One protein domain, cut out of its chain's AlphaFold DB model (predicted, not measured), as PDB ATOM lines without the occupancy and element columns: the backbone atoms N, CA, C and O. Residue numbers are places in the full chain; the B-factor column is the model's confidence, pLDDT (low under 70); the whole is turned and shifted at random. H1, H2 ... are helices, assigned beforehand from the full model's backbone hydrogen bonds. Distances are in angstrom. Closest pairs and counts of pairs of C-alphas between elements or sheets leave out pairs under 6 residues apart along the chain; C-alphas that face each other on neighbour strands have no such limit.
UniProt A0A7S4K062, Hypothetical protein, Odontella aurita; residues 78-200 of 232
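Overview. This is residues 78 to 200 of the 232 residues of the protein "Hypothetical protein" of Odontella aurita (UniProt A0A7S4K062). The model is a compact block of crossed helices: H5 runs through its middle, H3 and H7 cross it and touch each other nearly at right angles, and H1 packs on H3 and H5. H6 runs loosely alongside H5 the opposite way, H8 packs with its first part on the last residues of H5, and short H2 and H4 lie at the rim. The printed part has 123 residues, with eight named helices, H1 to H8 in chain order, and no named strand; the class is all helix. The radius of gyration of the C-alphas is 13.6 A, and the spans are 39 by 35 by 21 A.

Arrangement. Start at H1, residues 78 to 85, which touches H3, residues 97 to 114, at Leu 78 and Arg 107, their closest C-alphas, 6.1 A apart; the tilt is shallow, 28 degrees, opposite ways. Between them in the chain, H2, residues 90 to 93, only just touches H3, with 3 pairs of C-alphas within 8 A, and only at the corner, the closest being Ser 93 and Pro 99 at 6.6 A. H3 is the hub, touching five other helices. Among them is H5, residues 124 to 138, at a steep tilt of 49 degrees, opposite ways, with the C-alphas of Cys 106 and Ser 131 closest at 5.1 A. H4, residues 117 to 121, is close to H3 but not clearly touching, with the C-alphas of Ala 113 and Phe 119 closest at 6.0 A. H6, residues 146 to 160, is close to H5 but not clearly touching: the closest C-alphas, Met 136 and Arg 149, are 7.7 A apart. Look next at H7, residues 167 to 184, which touches H5 at a steep tilt of 63 degrees, with the C-alphas of Ala 130 and Arg 173 closest at 4.8 A. H7 is about perpendicular to H3, at 88 degrees, and its residues 176 to 180 touch H3, with the C-alphas of Gln 109 and Leu 176 closest at 6.3 A. H8, residues 188 to 200, touches H5 with residues 188 to 193 alone; the C-alphas of Ala 138 and Arg 189 are closest at 4.2 A. Every O i to N i+4 pair is within hydrogen-bond range in H1, H3, H5, H6 and H7; H8 has 7 of 9, H4 has 0 of 1 beside 1 of 2 O i to N i+3 pairs, and H2 is too short for an i+4 pair.

Along the chain. Find C-alpha 78 at (247.206, 237.243, 316.809), where H1 begins. After H2, H3 covers 25.8 A from C-alpha 97 to C-alpha 114, and short H4 follows. H5 begins at C-alpha 124, at (241.023, 241.715, 313.949), and covers 21.3 A; H6 covers 20.7 A, H7 25.6 A and H8 19.5 A. H8 ends at C-alpha 200, at (250.570, 211.983, 329.351).

Size, cuts and confidence. The C-alphas of Thr 121 and Lys 200 are the two farthest apart, 41.7 A. The printed part has no cut and no long link. The mean pLDDT of the printed part is 89.7; residues 196 to 200, in H8, are under 70.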
ATOM      1  N   LEU A  78     246.324 237.957 315.885       92.06
ATOM      2  CA  LEU A  78     247.206 237.243 316.809       92.06
ATOM      3  C   LEU A  78     247.527 238.065 318.067       92.06
ATOM      4  O   LEU A  78     247.534 237.515 319.163       92.06
ATOM      5  N   SER A  79     247.716 239.384 317.938       90.88
ATOM      6  CA  SER A  79     247.896 240.254 319.104       90.88
ATOM      7  C   SER A  79     246.679 240.194 320.028       90.88
ATOM      8  O   SER A  79     246.838 239.992 321.230       90.88
ATOM      9  N   PHE A  80     245.456 240.280 319.492       94.25
ATOM     10  CA  PHE A  80     244.238 240.125 320.297       94.25
ATOM     11  C   PHE A  80     244.153 238.759 320.982       94.25
ATOM     12  O   PHE A  80     243.799 238.708 322.155       94.25
ATOM     13  N   VAL A  81     244.527 237.672 320.299       95.25
ATOM     14  CA  VAL A  81     244.584 236.331 320.903       95.25
ATOM     15  C   VAL A  81     245.502 236.323 322.124       95.25
ATOM     16  O   VAL A  81     245.092 235.846 323.178       95.25
ATOM     17  N   SER A  82     246.711 236.882 322.024       93.44
ATOM     18  CA  SER A  82     247.635 236.952 323.161       93.44
ATOM     19  C   SER A  82     247.043 237.728 324.342       93.44
ATOM     20  O   SER A  82     247.154 237.281 325.481       93.44
ATOM     21  N   HIS A  83     246.357 238.845 324.078       93.25
ATOM     22  CA  HIS A  83     245.672 239.612 325.124       93.25
ATOM     23  C   HIS A  83     244.498 238.836 325.737       93.25
ATOM     24  O   HIS A  83     244.301 238.888 326.946       93.25
ATOM     25  N   PHE A  84     243.737 238.088 324.937       94.69
ATOM     26  CA  PHE A  84     242.650 237.248 325.440       94.69
ATOM     27  C   PHE A  84     243.175 236.114 326.319       94.69
ATOM     28  O   PHE A  84     242.641 235.887 327.400       94.69
ATOM     29  N   LEU A  85     244.251 235.435 325.912       93.69
ATOM     30  CA  LEU A  85     244.864 234.368 326.709       93.69
ATOM     31  C   LEU A  85     245.473 234.885 328.021       93.69
ATOM     32  O   LEU A  85     245.494 234.150 329.002       93.69
ATOM     33  N   ALA A  86     245.904 236.149 328.079       92.69
ATOM     34  CA  ALA A  86     246.367 236.770 329.321       92.69
ATOM     35  C   ALA A  86     245.248 236.960 330.368       92.69
ATOM     36  O   ALA A  86     245.542 237.115 331.550       92.69
ATOM     37  N   LEU A  87     243.975 236.925 329.953       92.50
ATOM     38  CA  LEU A  87     242.798 237.024 330.830       92.50
ATOM     39  C   LEU A  87     242.290 235.654 331.312       92.50
ATOM     40  O   LEU A  87     241.193 235.550 331.863       92.50
ATOM     41  N   MET A  88     243.051 234.588 331.065       90.44
ATOM     42  CA  MET A  88     242.669 233.227 331.426       90.44
ATOM     43  C   MET A  88     242.610 233.035 332.951       90.44
ATOM     44  O   MET A  88     243.449 233.587 333.668       90.44
ATOM     45  N   PRO A  89     241.664 232.226 333.471       87.81
ATOM     46  CA  PRO A  89     241.616 231.903 334.890       87.81
ATOM     47  C   PRO A  89     242.936 231.288 335.386       87.81
ATOM     48  O   PRO A  89     243.534 230.462 334.685       87.81
ATOM     49  N   PRO A  90     243.379 231.626 336.613       85.56
ATOM     50  CA  PRO A  90     244.648 231.148 337.149       85.56
ATOM     51  C   PRO A  90     244.707 229.617 337.251       85.56
ATOM     52  O   PRO A  90     245.767 229.035 337.034       85.56
ATOM     53  N   SER A  91     243.566 228.967 337.506       82.56
ATOM     54  CA  SER A  91     243.425 227.508 337.577       82.56
ATOM     55  C   SER A  91     243.817 226.801 336.277       82.56
ATOM     56  O   SER A  91     244.539 225.808 336.316       82.56
ATOM     57  N   VAL A  92     243.424 227.357 335.128       82.12
ATOM     58  CA  VAL A  92     243.756 226.820 333.799       82.12
ATOM     59  C   VAL A  92     245.185 227.187 333.410       82.12
ATOM     60  O   VAL A  92     245.925 226.355 332.889       82.12
ATOM     61  N   SER A  93     245.606 228.419 333.715       83.06
ATOM     62  CA  SER A  93     246.959 228.901 333.399       83.06
ATOM     63  C   SER A  93     248.068 228.140 334.136       83.06
ATOM     64  O   SER A  93     249.211 228.131 333.681       83.06
ATOM     65  N   ALA A  94     247.735 227.473 335.250       83.31
ATOM     66  CA  ALA A  94     248.664 226.647 336.015       83.31
ATOM     67  C   ALA A  94     249.216 225.470 335.195       83.31
ATOM     68  O   ALA A  94     250.351 225.049 335.415       83.31
ATOM     69  N   ASN A  95     248.439 224.957 334.235       83.50
ATOM     70  CA  ASN A  95     248.929 224.005 333.250       83.50
ATOM     71  C   ASN A  95     249.368 224.768 331.987       83.50
ATOM     72  O   ASN A  95     248.510 225.132 331.183       83.50
ATOM     73  N   PRO A  96     250.680 224.967 331.747       85.00
ATOM     74  CA  PRO A  96     251.168 225.770 330.622       85.00
ATOM     75  C   PRO A  96     250.822 225.168 329.252       85.00
ATOM     76  O   PRO A  96     250.871 225.863 328.239       85.00
ATOM     77  N   MET A  97     250.440 223.889 329.204       85.81
ATOM     78  CA  MET A  97     250.088 223.194 327.971       85.81
ATOM     79  C   MET A  97     248.797 223.731 327.345       85.81
ATOM     80  O   MET A  97     248.710 223.840 326.123       85.81
ATOM     81  N   VAL A  98     247.796 224.082 328.160       88.81
ATOM     82  CA  VAL A  98     246.495 224.573 327.679       88.81
ATOM     83  C   VAL A  98     246.625 225.917 326.949       88.81
ATOM     84  O   VAL A  98     246.236 225.977 325.780       88.81
ATOM     85  N   PRO A  99     247.204 226.984 327.542       91.75
ATOM     86  CA  PRO A  99     247.377 228.254 326.846       91.75
ATOM     87  C   PRO A  99     248.331 228.143 325.652       91.75
ATOM     88  O   PRO A  99     248.081 228.798 324.642       91.75
ATOM     89  N   ALA A 100     249.368 227.296 325.715       91.00
ATOM     90  CA  ALA A 100     250.253 227.050 324.573       91.00
ATOM     91  C   ALA A 100     249.498 226.410 323.393       91.00
ATOM     92  O   ALA A 100     249.530 226.931 322.283       91.00
ATOM     93  N   THR A 101     248.725 225.353 323.655       91.06
ATOM     94  CA  THR A 101     247.917 224.666 322.633       91.06
ATOM     95  C   THR A 101     246.850 225.593 322.043       91.06
ATOM     96  O   THR A 101     246.640 225.623 320.829       91.06
ATOM     97  N   LEU A 102     246.183 226.390 322.887       93.38
ATOM     98  CA  LEU A 102     245.231 227.403 322.430       93.38
ATOM     99  C   LEU A 102     245.907 228.432 321.524       93.38
ATOM    100  O   LEU A 102     245.348 228.771 320.480       93.38
ATOM    101  N   LEU A 103     247.092 228.918 321.904       94.19
ATOM    102  CA  LEU A 103     247.851 229.883 321.116       94.19
ATOM    103  C   LEU A 103     248.241 229.308 319.753       94.19
ATOM    104  O   LEU A 103     248.029 229.987 318.753       94.19
ATOM    105  N   ASP A 104     248.731 228.070 319.694       92.69
ATOM    106  CA  ASP A 104     249.135 227.421 318.440       92.69
ATOM    107  C   ASP A 104     247.954 227.265 317.472       92.69
ATOM    108  O   ASP A 104     248.045 227.640 316.297       92.69
ATOM    109  N   PHE A 105     246.800 226.802 317.962       92.94
ATOM    110  CA  PHE A 105     245.598 226.692 317.131       92.94
ATOM    111  C   PHE A 105     245.040 228.040 316.699       92.94
ATOM    112  O   PHE A 105     244.569 228.184 315.568       92.94
ATOM    113  N   CYS A 106     245.071 229.031 317.587       95.62
ATOM    114  CA  CYS A 106     244.641 230.374 317.232       95.62
ATOM    115  C   CYS A 106     245.574 230.977 316.188       95.62
ATOM    116  O   CYS A 106     245.091 231.514 315.197       95.62
ATOM    117  N   ARG A 107     246.890 230.832 316.362       94.12
ATOM    118  CA  ARG A 107     247.901 231.299 315.419       94.12
ATOM    119  C   ARG A 107     247.661 230.714 314.035       94.12
ATOM    120  O   ARG A 107     247.470 231.482 313.096       94.12
ATOM    121  N   TYR A 108     247.550 229.392 313.930       93.44
ATOM    122  CA  TYR A 108     247.295 228.734 312.651       93.44
ATOM    123  C   TYR A 108     245.984 229.210 312.001       93.44
ATOM    124  O   TYR A 108     245.958 229.551 310.820       93.44
ATOM    125  N   GLN A 109     244.892 229.323 312.766       94.31
ATOM    126  CA  GLN A 109     243.631 229.854 312.235       94.31
ATOM    127  C   GLN A 109     243.740 231.326 311.805       94.31
ATOM    128  O   GLN A 109     243.174 231.699 310.779       94.31
ATOM    129  N   THR A 110     244.468 232.168 312.543       94.00
ATOM    130  CA  THR A 110     244.688 233.568 312.148       94.00
ATOM    131  C   THR A 110     245.553 233.684 310.896       94.00
ATOM    132  O   THR A 110     245.279 234.544 310.067       94.00
ATOM    133  N   GLU A 111     246.530 232.795 310.701       92.56
ATOM    134  CA  GLU A 111     247.327 232.717 309.471       92.56
ATOM    135  C   GLU A 111     246.441 232.323 308.280       92.56
ATOM    136  O   GLU A 111     246.447 233.007 307.256       92.56
ATOM    137  N   LEU A 112     245.568 231.319 308.438       91.00
ATOM    138  CA  LEU A 112     244.566 230.985 307.419       91.00
ATOM    139  C   LEU A 112     243.635 232.163 307.102       91.00
ATOM    140  O   LEU A 112     243.255 232.351 305.947       91.00
ATOM    141  N   ALA A 113     243.288 232.973 308.107       93.56
ATOM    142  CA  ALA A 113     242.458 234.156 307.913       93.56
ATOM    143  C   ALA A 113     243.141 235.215 307.036       93.56
ATOM    144  O   ALA A 113     242.464 235.867 306.246       93.56
ATOM    145  N   THR A 114     244.469 235.377 307.133       90.00
ATOM    146  CA  THR A 114     245.212 236.348 306.303       90.00
ATOM    147  C   THR A 114     245.187 236.008 304.813       90.00
ATOM    148  O   THR A 114     245.226 236.914 303.983       90.00
ATOM    149  N   GLY A 115     245.067 234.723 304.467       87.75
ATOM    150  CA  GLY A 115     244.959 234.260 303.081       87.75
ATOM    151  C   GLY A 115     243.547 234.337 302.493       87.75
ATOM    152  O   GLY A 115     243.373 234.107 301.297       87.75
ATOM    153  N   ASP A 116     242.527 234.646 303.299       89.56
ATOM    154  CA  ASP A 116     241.131 234.653 302.866       89.56
ATOM    155  C   ASP A 116     240.556 236.076 302.854       89.56
ATOM    156  O   ASP A 116     240.340 236.716 303.886       89.56
ATOM    157  N   TYR A 117     240.243 236.547 301.643       90.44
ATOM    158  CA  TYR A 117     239.752 237.899 301.372       90.44
ATOM    159  C   TYR A 117     238.521 238.298 302.200       90.44
ATOM    160  O   TYR A 117     238.323 239.476 302.493       90.44
ATOM    161  N   HIS A 118     237.693 237.344 302.632       90.69
ATOM    162  CA  HIS A 118     236.530 237.654 303.472       90.69
ATOM    163  C   HIS A 118     236.899 238.322 304.789       90.69
ATOM    164  O   HIS A 118     236.177 239.210 305.246       90.69
ATOM    165  N   PHE A 119     238.028 237.934 305.380       92.06
ATOM    166  CA  PHE A 119     238.464 238.477 306.661       92.06
ATOM    167  C   PHE A 119     239.076 239.872 306.549       92.06
ATOM    168  O   PHE A 119     239.143 240.563 307.561       92.06
ATOM    169  N   VAL A 120     239.408 240.344 305.341       90.19
ATOM    170  CA  VAL A 120     239.921 241.710 305.108       90.19
ATOM    171  C   VAL A 120     238.921 242.773 305.573       90.19
ATOM    172  O   VAL A 120     239.306 243.819 306.082       90.19
ATOM    173  N   THR A 121     237.620 242.497 305.444       90.12
ATOM    174  CA  THR A 121     236.551 243.418 305.877       90.12
ATOM    175  C   THR A 121     236.159 243.256 307.348       90.12
ATOM    176  O   THR A 121     235.318 244.000 307.857       90.12
ATOM    177  N   LYS A 122     236.726 242.267 308.047       93.06
ATOM    178  CA  LYS A 122     236.383 241.940 309.434       93.06
ATOM    179  C   LYS A 122     237.381 242.586 310.387       93.06
ATOM    180  O   LYS A 122     238.541 242.810 310.061       93.06
ATOM    181  N   ARG A 123     236.931 242.877 311.608       93.44
ATOM    182  CA  ARG A 123     237.818 243.400 312.655       93.44
ATOM    183  C   ARG A 123     238.766 242.298 313.127       93.44
ATOM    184  O   ARG A 123     238.324 241.171 313.348       93.44
ATOM    185  N   SER A 124     240.027 242.641 313.389       93.44
ATOM    186  CA  SER A 124     241.023 241.715 313.949       93.44
ATOM    187  C   SER A 124     240.537 241.024 315.231       93.44
ATOM    188  O   SER A 124     240.782 239.837 315.419       93.44
ATOM    189  N   SER A 125     239.792 241.737 316.085       94.94
ATOM    190  CA  SER A 125     239.211 241.186 317.316       94.94
ATOM    191  C   SER A 125     238.120 240.139 317.062       94.94
ATOM    192  O   SER A 125     238.021 239.171 317.812       94.94
ATOM    193  N   THR A 126     237.334 240.282 315.988       95.50
ATOM    194  CA  THR A 126     236.329 239.292 315.564       95.50
ATOM    195  C   THR A 126     237.004 237.995 315.132       95.50
ATOM    196  O   THR A 126     236.594 236.922 315.564       95.50
ATOM    197  N   VAL A 127     238.059 238.095 314.317       96.19
ATOM    198  CA  VAL A 127     238.833 236.930 313.859       96.19
ATOM    199  C   VAL A 127     239.500 236.232 315.044       96.19
ATOM    200  O   VAL A 127     239.387 235.017 315.170       96.19
ATOM    201  N   ALA A 128     240.112 237.002 315.947       96.25
ATOM    202  CA  ALA A 128     240.750 236.493 317.159       96.25
ATOM    203  C   ALA A 128     239.769 235.754 318.084       96.25
ATOM    204  O   ALA A 128     240.061 234.654 318.554       96.25
ATOM    205  N   MET A 129     238.589 236.336 318.327       96.44
ATOM    206  CA  MET A 129     237.555 235.709 319.152       96.44
ATOM    207  C   MET A 129     237.031 234.430 318.494       96.44
ATOM    208  O   MET A 129     236.905 233.403 319.154       96.44
ATOM    209  N   ALA A 130     236.787 234.451 317.181       97.00
ATOM    210  CA  ALA A 130     236.352 233.269 316.442       97.00
ATOM    211  C   ALA A 130     237.386 232.133 316.504       97.00
ATOM    212  O   ALA A 130     237.023 230.991 316.798       97.00
ATOM    213  N   SER A 131     238.669 232.438 316.284       96.88
ATOM    214  CA  SER A 131     239.738 231.442 316.387       96.88
ATOM    215  C   SER A 131     239.850 230.878 317.800       96.88
ATOM    216  O   SER A 131     239.968 229.665 317.953       96.88
ATOM    217  N   LEU A 132     239.736 231.731 318.826       96.56
ATOM    218  CA  LEU A 132     239.801 231.318 320.226       96.56
ATOM    219  C   LEU A 132     238.650 230.383 320.593       96.56
ATOM    220  O   LEU A 132     238.896 229.317 321.145       96.56
ATOM    221  N   LEU A 133     237.415 230.729 320.222       95.88
ATOM    222  CA  LEU A 133     236.241 229.889 320.474       95.88
ATOM    223  C   LEU A 133     236.365 228.512 319.812       95.88
ATOM    224  O   LEU A 133     236.044 227.499 320.430       95.88
ATOM    225  N   ASN A 134     236.868 228.461 318.578       95.75
ATOM    226  CA  ASN A 134     237.134 227.200 317.886       95.75
ATOM    227  C   ASN A 134     238.209 226.364 318.598       95.75
ATOM    228  O   ASN A 134     238.040 225.156 318.749       95.75
ATOM    229  N   SER A 135     239.293 226.996 319.052       94.31
ATOM    230  CA  SER A 135     240.364 226.318 319.791       94.31
ATOM    231  C   SER A 135     239.882 225.801 321.149       94.31
ATOM    232  O   SER A 135     240.221 224.685 321.530       94.31
ATOM    233  N   MET A 136     239.055 226.571 321.862       93.12
ATOM    234  CA  MET A 136     238.459 226.155 323.137       93.12
ATOM    235  C   MET A 136     237.557 224.933 322.967       93.12
ATOM    236  O   MET A 136     237.624 224.015 323.778       93.12
ATOM    237  N   GLU A 137     236.744 224.894 321.908       92.50
ATOM    238  CA  GLU A 137     235.879 223.747 321.603       92.50
ATOM    239  C   GLU A 137     236.677 222.493 321.208       92.50
ATOM    240  O   GLU A 137     236.218 221.375 321.430       92.50
ATOM    241  N   ALA A 138     237.880 222.660 320.652       90.88
ATOM    242  CA  ALA A 138     238.734 221.544 320.255       90.88
ATOM    243  C   ALA A 138     239.431 220.847 321.435       90.88
ATOM    244  O   ALA A 138     239.752 219.664 321.325       90.88
ATOM    245  N   ILE A 139     239.678 221.555 322.540       90.06
ATOM    246  CA  ILE A 139     240.316 220.988 323.734       90.06
ATOM    247  C   ILE A 139     239.309 220.121 324.498       90.06
ATOM    248  O   ILE A 139     238.126 220.447 324.589       90.06
ATOM    249  N   ASP A 140     239.777 219.012 325.068       86.56
ATOM    250  CA  ASP A 140     238.942 218.113 325.870       86.56
ATOM    251  C   ASP A 140     238.555 218.760 327.216       86.56
ATOM    252  O   ASP A 140     239.338 219.495 327.830       86.56
ATOM    253  N   ASN A 141     237.351 218.458 327.704       87.38
ATOM    254  CA  ASN A 141     236.862 218.902 329.011       87.38
ATOM    255  C   ASN A 141     237.747 218.410 330.166       87.38
ATOM    256  O   ASN A 141     237.767 219.035 331.219       87.38
ATOM    257  N   ALA A 142     238.517 217.334 329.966       85.00
ATOM    258  CA  ALA A 142     239.489 216.857 330.948       85.00
ATOM    259  C   ALA A 142     240.614 217.868 331.259       85.00
ATOM    260  O   ALA A 142     241.201 217.801 332.337       85.00
ATOM    261  N   TYR A 143     240.934 218.776 330.327       84.69
ATOM    262  CA  TYR A 143     242.012 219.765 330.484       84.69
ATOM    263  C   TYR A 143     241.507 221.197 330.644       84.69
ATOM    264  O   TYR A 143     242.217 222.034 331.192       84.69
ATOM    265  N   PHE A 144     240.310 221.484 330.138       88.94
ATOM    266  CA  PHE A 144     239.685 222.790 330.272       88.94
ATOM    267  C   PHE A 144     238.195 222.593 330.521       88.94
ATOM    268  O   PHE A 144     237.449 222.344 329.571       88.94
ATOM    269  N   ASP A 145     237.781 222.679 331.785       90.69
ATOM    270  CA  ASP A 145     236.415 222.358 332.192       90.69
ATOM    271  C   ASP A 145     235.389 223.371 331.660       90.69
ATOM    272  O   ASP A 145     235.682 224.548 331.434       90.69
ATOM    273  N   GLN A 146     234.149 222.918 331.484       91.00
ATOM    274  CA  GLN A 146     233.062 223.739 330.965       91.00
ATOM    275  C   GLN A 146     232.761 224.952 331.860       91.00
ATOM    276  O   GLN A 146     232.434 226.025 331.340       91.00
ATOM    277  N   ILE A 147     232.885 224.817 333.186       91.31
ATOM    278  CA  ILE A 147     232.660 225.931 334.115       91.31
ATOM    279  C   ILE A 147     233.756 226.979 333.922       91.31
ATOM    280  O   ILE A 147     233.455 228.160 333.743       91.31
ATOM    281  N   GLU A 148     235.019 226.559 333.857       91.56
ATOM    282  CA  GLU A 148     236.152 227.463 333.642       91.56
ATOM    283  C   GLU A 148     236.074 228.175 332.289       91.56
ATOM    284  O   GLU A 148     236.348 229.373 332.209       91.56
ATOM    285  N   ARG A 149     235.631 227.476 331.234       93.19
ATOM    286  CA  ARG A 149     235.358 228.087 329.923       93.19
ATOM    287  C   ARG A 149     234.314 229.187 330.033       93.19
ATOM    288  O   ARG A 149     234.508 230.259 329.470       93.19
ATOM    289  N   SER A 150     233.218 228.937 330.751       92.88
ATOM    290  CA  SER A 150     232.146 229.924 330.911       92.88
ATOM    291  C   SER A 150     232.613 231.171 331.668       92.88
ATOM    292  O   SER A 150     232.357 232.285 331.212       92.88
ATOM    293  N   ILE A 151     233.386 230.988 332.745       93.44
ATOM    294  CA  ILE A 151     233.995 232.083 333.511       93.44
ATOM    295  C   ILE A 151     234.942 232.876 332.611       93.44
ATOM    296  O   ILE A 151     234.869 234.100 332.562       93.44
ATOM    297  N   PHE A 152     235.793 232.189 331.848       94.19
ATOM    298  CA  PHE A 152     236.720 232.842 330.934       94.19
ATOM    299  C   PHE A 152     235.998 233.673 329.865       94.19
ATOM    300  O   PHE A 152     236.362 234.823 329.636       94.19
ATOM    301  N   LEU A 153     234.943 233.134 329.245       94.00
ATOM    302  CA  LEU A 153     234.148 233.866 328.254       94.00
ATOM    303  C   LEU A 153     233.457 235.095 328.845       94.00
ATOM    304  O   LEU A 153     233.388 236.128 328.177       94.00
ATOM    305  N   GLN A 154     232.982 235.008 330.089       93.50
ATOM    306  CA  GLN A 154     232.427 236.158 330.792       93.50
ATOM    307  C   GLN A 154     233.499 237.232 331.029       93.50
ATOM    308  O   GLN A 154     233.287 238.388 330.666       93.50
ATOM    309  N   THR A 155     234.676 236.853 331.533       93.62
ATOM    310  CA  THR A 155     235.808 237.776 331.723       93.62
ATOM    311  C   THR A 155     236.218 238.444 330.410       93.62
ATOM    312  O   THR A 155     236.472 239.648 330.369       93.62
ATOM    313  N   LEU A 156     236.254 237.689 329.307       93.75
ATOM    314  CA  LEU A 156     236.559 238.232 327.984       93.75
ATOM    315  C   LEU A 156     235.511 239.242 327.520       93.75
ATOM    316  O   LEU A 156     235.878 240.280 326.969       93.75
ATOM    317  N   LEU A 157     234.226 238.958 327.731       93.81
ATOM    318  CA  LEU A 157     233.145 239.877 327.391       93.81
ATOM    319  C   LEU A 157     233.263 241.183 328.187       93.81
ATOM    320  O   LEU A 157     233.189 242.260 327.596       93.81
ATOM    321  N   GLU A 158     233.493 241.088 329.496       93.12
ATOM    322  CA  GLU A 158     233.624 242.241 330.391       93.12
ATOM    323  C   GLU A 158     234.856 243.097 330.059       93.12
ATOM    324  O   GLU A 158     234.763 244.323 330.024       93.12
ATOM    325  N   ALA A 159     235.998 242.472 329.754       91.62
ATOM    326  CA  ALA A 159     237.248 243.183 329.485       91.62
ATOM    327  C   ALA A 159     237.353 243.737 328.054       91.62
ATOM    328  O   ALA A 159     237.912 244.814 327.845       91.62
ATOM    329  N   SER A 160     236.861 243.001 327.051       89.38
ATOM    330  CA  SER A 160     237.039 243.360 325.634       89.38
ATOM    331  C   SER A 160     235.820 244.034 325.001       89.38
ATOM    332  O   SER A 160     235.950 244.665 323.950       89.38
ATOM    333  N   GLY A 161     234.626 243.862 325.579       90.25
ATOM    334  CA  GLY A 161     233.356 244.274 324.973       90.25
ATOM    335  C   GLY A 161     232.980 243.496 323.703       90.25
ATOM    336  O   GLY A 161     231.994 243.830 323.042       90.25
ATOM    337  N   VAL A 162     233.750 242.468 323.324       89.75
ATOM    338  CA  VAL A 162     233.473 241.631 322.152       89.75
ATOM    339  C   VAL A 162     232.511 240.524 322.555       89.75
ATOM    340  O   VAL A 162     232.864 239.617 323.301       89.75
ATOM    341  N   ARG A 163     231.289 240.595 322.027       91.81
ATOM    342  CA  ARG A 163     230.219 239.616 322.249       91.81
ATOM    343  C   ARG A 163     230.515 238.278 321.565       91.81
ATOM    344  O   ARG A 163     230.470 238.261 320.336       91.81
ATOM    345  N   PRO A 164     230.771 237.173 322.296       91.00
ATOM    346  CA  PRO A 164     231.084 235.870 321.696       91.00
ATOM    347  C   PRO A 164     229.938 235.279 320.859       91.00
ATOM    348  O   PRO A 164     230.174 234.484 319.953       91.00
ATOM    349  N   ASP A 165     228.703 235.679 321.159       91.50
ATOM    350  CA  ASP A 165     227.451 235.260 320.524       91.50
ATOM    351  C   ASP A 165     227.084 236.083 319.275       91.50
ATOM    352  O   ASP A 165     226.052 235.845 318.648       91.50
ATOM    353  N   ALA A 166     227.918 237.051 318.887       94.25
ATOM    354  CA  ALA A 166     227.665 237.876 317.715       94.25
ATOM    355  C   ALA A 166     227.641 237.036 316.414       94.25
ATOM    356  O   ALA A 166     228.494 236.158 316.218       94.25
ATOM    357  N   PRO A 167     226.709 237.309 315.478       94.69
ATOM    358  CA  PRO A 167     226.569 236.525 314.251       94.69
ATOM    359  C   PRO A 167     227.816 236.594 313.362       94.69
ATOM    360  O   PRO A 167     228.158 235.613 312.706       94.69
ATOM    361  N   GLU A 168     228.543 237.713 313.380       94.94
ATOM    362  CA  GLU A 168     229.791 237.877 312.634       94.94
ATOM    363  C   GLU A 168     230.892 236.942 313.143       94.94
ATOM    364  O   GLU A 168     231.734 236.502 312.360       94.94
ATOM    365  N   ILE A 169     230.883 236.630 314.443       95.75
ATOM    366  CA  ILE A 169     231.819 235.680 315.046       95.75
ATOM    367  C   ILE A 169     231.422 234.263 314.658       95.75
ATOM    368  O   ILE A 169     232.284 233.498 314.248       95.75
ATOM    369  N   SER A 170     230.133 233.921 314.712       95.62
ATOM    370  CA  SER A 170     229.649 232.605 314.274       95.62
ATOM    371  C   SER A 170     230.000 232.312 312.805       95.62
ATOM    372  O   SER A 170     230.558 231.258 312.497       95.62
ATOM    373  N   ASP A 171     229.784 233.281 311.909       95.75
ATOM    374  CA  ASP A 171     230.194 233.192 310.498       95.75
ATOM    375  C   ASP A 171     231.711 232.985 310.357       95.75
ATOM    376  O   ASP A 171     232.170 232.057 309.682       95.75
ATOM    377  N   ALA A 172     232.504 233.799 311.064       96.19
ATOM    378  CA  ALA A 172     233.956 233.673 311.072       96.19
ATOM    379  C   ALA A 172     234.414 232.297 311.580       96.19
ATOM    380  O   ALA A 172     235.295 231.687 310.977       96.19
ATOM    381  N   ARG A 173     233.789 231.764 312.636       96.69
ATOM    382  CA  ARG A 173     234.102 230.447 313.209       96.69
ATOM    383  C   ARG A 173     233.907 229.325 312.201       96.69
ATOM    384  O   ARG A 173     234.818 228.519 312.011       96.69
ATOM    385  N   ILE A 174     232.747 229.290 311.541       95.50
ATOM    386  CA  ILE A 174     232.405 228.263 310.545       95.50
ATOM    387  C   ILE A 174     233.389 228.318 309.376       95.50
ATOM    388  O   ILE A 174     233.896 227.284 308.925       95.50
ATOM    389  N   ARG A 175     233.691 229.527 308.897       95.69
ATOM    390  CA  ARG A 175     234.604 229.723 307.775       95.69
ATOM    391  C   ARG A 175     236.037 229.331 308.121       95.69
ATOM    392  O   ARG A 175     236.645 228.593 307.352       95.69
ATOM    393  N   LEU A 176     236.541 229.726 309.292       95.56
ATOM    394  CA  LEU A 176     237.866 229.322 309.776       95.56
ATOM    395  C   LEU A 176     237.978 227.805 309.927       95.56
ATOM    396  O   LEU A 176     238.959 227.226 309.473       95.56
ATOM    397  N   MET A 177     236.959 227.145 310.484       94.38
ATOM    398  CA  MET A 177     236.949 225.685 310.615       94.38
ATOM    399  C   MET A 177     236.929 224.996 309.244       94.38
ATOM    400  O   MET A 177     237.610 223.996 309.024       94.38
ATOM    401  N   THR A 178     236.185 225.555 308.290       94.31
ATOM    402  CA  THR A 178     236.155 225.059 306.910       94.31
ATOM    403  C   THR A 178     237.521 225.202 306.240       94.31
ATOM    404  O   THR A 178     237.992 224.254 305.611       94.31
ATOM    405  N   SER A 179     238.175 226.356 306.385       92.50
ATOM    406  CA  SER A 179     239.529 226.586 305.872       92.50
ATOM    407  C   SER A 179     240.546 225.665 306.547       92.50
ATOM    408  O   SER A 179     241.362 225.061 305.859       92.50
ATOM    409  N   PHE A 180     240.438 225.460 307.862       92.69
ATOM    410  CA  PHE A 180     241.282 224.531 308.612       92.69
ATOM    411  C   PHE A 180     241.185 223.109 308.062       92.69
ATOM    412  O   PHE A 180     242.207 222.495 307.762       92.69
ATOM    413  N   ARG A 181     239.964 222.591 307.884       91.81
ATOM    414  CA  ARG A 181     239.734 221.241 307.347       91.81
ATOM    415  C   ARG A 181     240.305 221.082 305.942       91.81
ATOM    416  O   ARG A 181     240.906 220.059 305.642       91.81
ATOM    417  N   LYS A 182     240.138 222.097 305.088       91.38
ATOM    418  CA  LYS A 182     240.666 222.088 303.714       91.38
ATOM    419  C   LYS A 182     242.195 222.088 303.677       91.38
ATOM    420  O   LYS A 182     242.760 221.366 302.866       91.38
ATOM    421  N   SER A 183     242.840 222.878 304.534       90.31
ATOM    422  CA  SER A 183     244.301 223.014 304.551       90.31
ATOM    423  C   SER A 183     245.005 221.867 305.276       90.31
ATOM    424  O   SER A 183     246.055 221.421 304.830       90.31
ATOM    425  N   SER A 184     244.440 221.388 306.388       87.31
ATOM    426  CA  SER A 184     245.056 220.340 307.214       87.31
ATOM    427  C   SER A 184     244.638 218.923 306.820       87.31
ATOM    428  O   SER A 184     245.381 217.983 307.079       87.31
ATOM    429  N   GLY A 185     243.451 218.739 306.232       87.25
ATOM    430  CA  GLY A 185     242.857 217.416 306.011       87.25
ATOM    431  C   GLY A 185     242.329 216.738 307.284       87.25
ATOM    432  O   GLY A 185     241.818 215.622 307.207       87.25
ATOM    433  N   TYR A 186     242.411 217.401 308.443       86.31
ATOM    434  CA  TYR A 186     241.977 216.877 309.735       86.31
ATOM    435  C   TYR A 186     240.929 217.780 310.393       86.31
ATOM    436  O   TYR A 186     240.751 218.951 310.060       86.31
ATOM    437  N   GLU A 187     240.234 217.217 311.378       87.19
ATOM    438  CA  GLU A 187     239.385 217.980 312.286       87.19
ATOM    439  C   GLU A 187     240.224 218.567 313.420       87.19
ATOM    440  O   GLU A 187     241.036 217.853 314.013       87.19
ATOM    441  N   LEU A 188     239.984 219.832 313.779       85.12
ATOM    442  CA  LEU A 188     240.743 220.540 314.820       85.12
ATOM    443  C   LEU A 188     240.765 219.761 316.149       85.12
ATOM    444  O   LEU A 188     241.815 219.603 316.763       85.12
ATOM    445  N   ARG A 189     239.625 219.169 316.531       84.56
ATOM    446  CA  ARG A 189     239.489 218.305 317.718       84.56
ATOM    447  C   ARG A 189     240.406 217.073 317.704       84.56
ATOM    448  O   ARG A 189     240.855 216.639 318.758       84.56
ATOM    449  N   HIS A 190     240.684 216.490 316.533       84.75
ATOM    450  CA  HIS A 190     241.550 215.307 316.431       84.75
ATOM    451  C   HIS A 190     243.021 215.693 316.599       84.75
ATOM    452  O   HIS A 190     243.791 214.944 317.190       84.75
ATOM    453  N   VAL A 191     243.406 216.872 316.108       84.25
ATOM    454  CA  VAL A 191     244.759 217.407 316.312       84.25
ATOM    455  C   VAL A 191     244.955 217.790 317.781       84.25
ATOM    456  O   VAL A 191     245.972 217.454 318.384       84.25
ATOM    457  N   ALA A 192     243.946 218.423 318.388       81.81
ATOM    458  CA  ALA A 192     243.958 218.793 319.800       81.81
ATOM    459  C   ALA A 192     244.109 217.580 320.718       81.81
ATOM    460  O   ALA A 192     244.952 217.600 321.614       81.81
ATOM    461  N   SER A 193     243.358 216.503 320.472       79.12
ATOM    462  CA  SER A 193     243.470 215.294 321.287       79.12
ATOM    463  C   SER A 193     244.864 214.670 321.201       79.12
ATOM    464  O   SER A 193     245.414 214.296 322.230       79.12
ATOM    465  N   GLN A 194     245.490 214.625 320.023       77.88
ATOM    466  CA  GLN A 194     246.850 214.091 319.866       77.88
ATOM    467  C   GLN A 194     247.903 214.917 320.615       77.88
ATOM    468  O   GLN A 194     248.732 214.344 321.326       77.88
ATOM    469  N   LEU A 195     247.844 216.249 320.516       74.62
ATOM    470  CA  LEU A 195     248.763 217.141 321.231       74.62
ATOM    471  C   LEU A 195     248.579 217.046 322.754       74.62
ATOM    472  O   LEU A 195     249.561 217.027 323.493       74.62
ATOM    473  N   CYS A 196     247.337 216.894 323.227       67.56
ATOM    474  CA  CYS A 196     247.050 216.726 324.652       67.56
ATOM    475  C   CYS A 196     247.423 215.336 325.195       67.56
ATOM    476  O   CYS A 196     247.804 215.206 326.360       67.56
ATOM    477  N   LEU A 197     247.347 214.289 324.365       55.72
ATOM    478  CA  LEU A 197     247.731 212.920 324.724       55.72
ATOM    479  C   LEU A 197     249.252 212.736 324.786       55.72
ATOM    480  O   LEU A 197     249.729 212.012 325.659       55.72
ATOM    481  N   GLY A 198     250.015 213.425 323.930       53.66
ATOM    482  CA  GLY A 198     251.483 213.408 323.964       53.66
ATOM    483  C   GLY A 198     252.071 213.850 325.312       53.66
ATOM    484  O   GLY A 198     253.148 213.400 325.696       53.66
ATOM    485  N   ALA A 199     251.335 214.656 326.083       49.75
ATOM    486  CA  ALA A 199     251.749 215.123 327.404       49.75
ATOM    487  C   ALA A 199     251.558 214.096 328.537       49.75
ATOM    488  O   ALA A 199     252.238 214.194 329.559       49.75
ATOM    489  N   LYS A 200     250.694 213.079 328.368       49.94
ATOM    490  CA  LYS A 200     250.570 211.983 329.351       49.94
ATOM    491  C   LYS A 200     251.794 211.060 329.358       49.94
ATOM    492  O   LYS A 200     252.024 210.370 330.340       49.94
TER     493      LYS A 200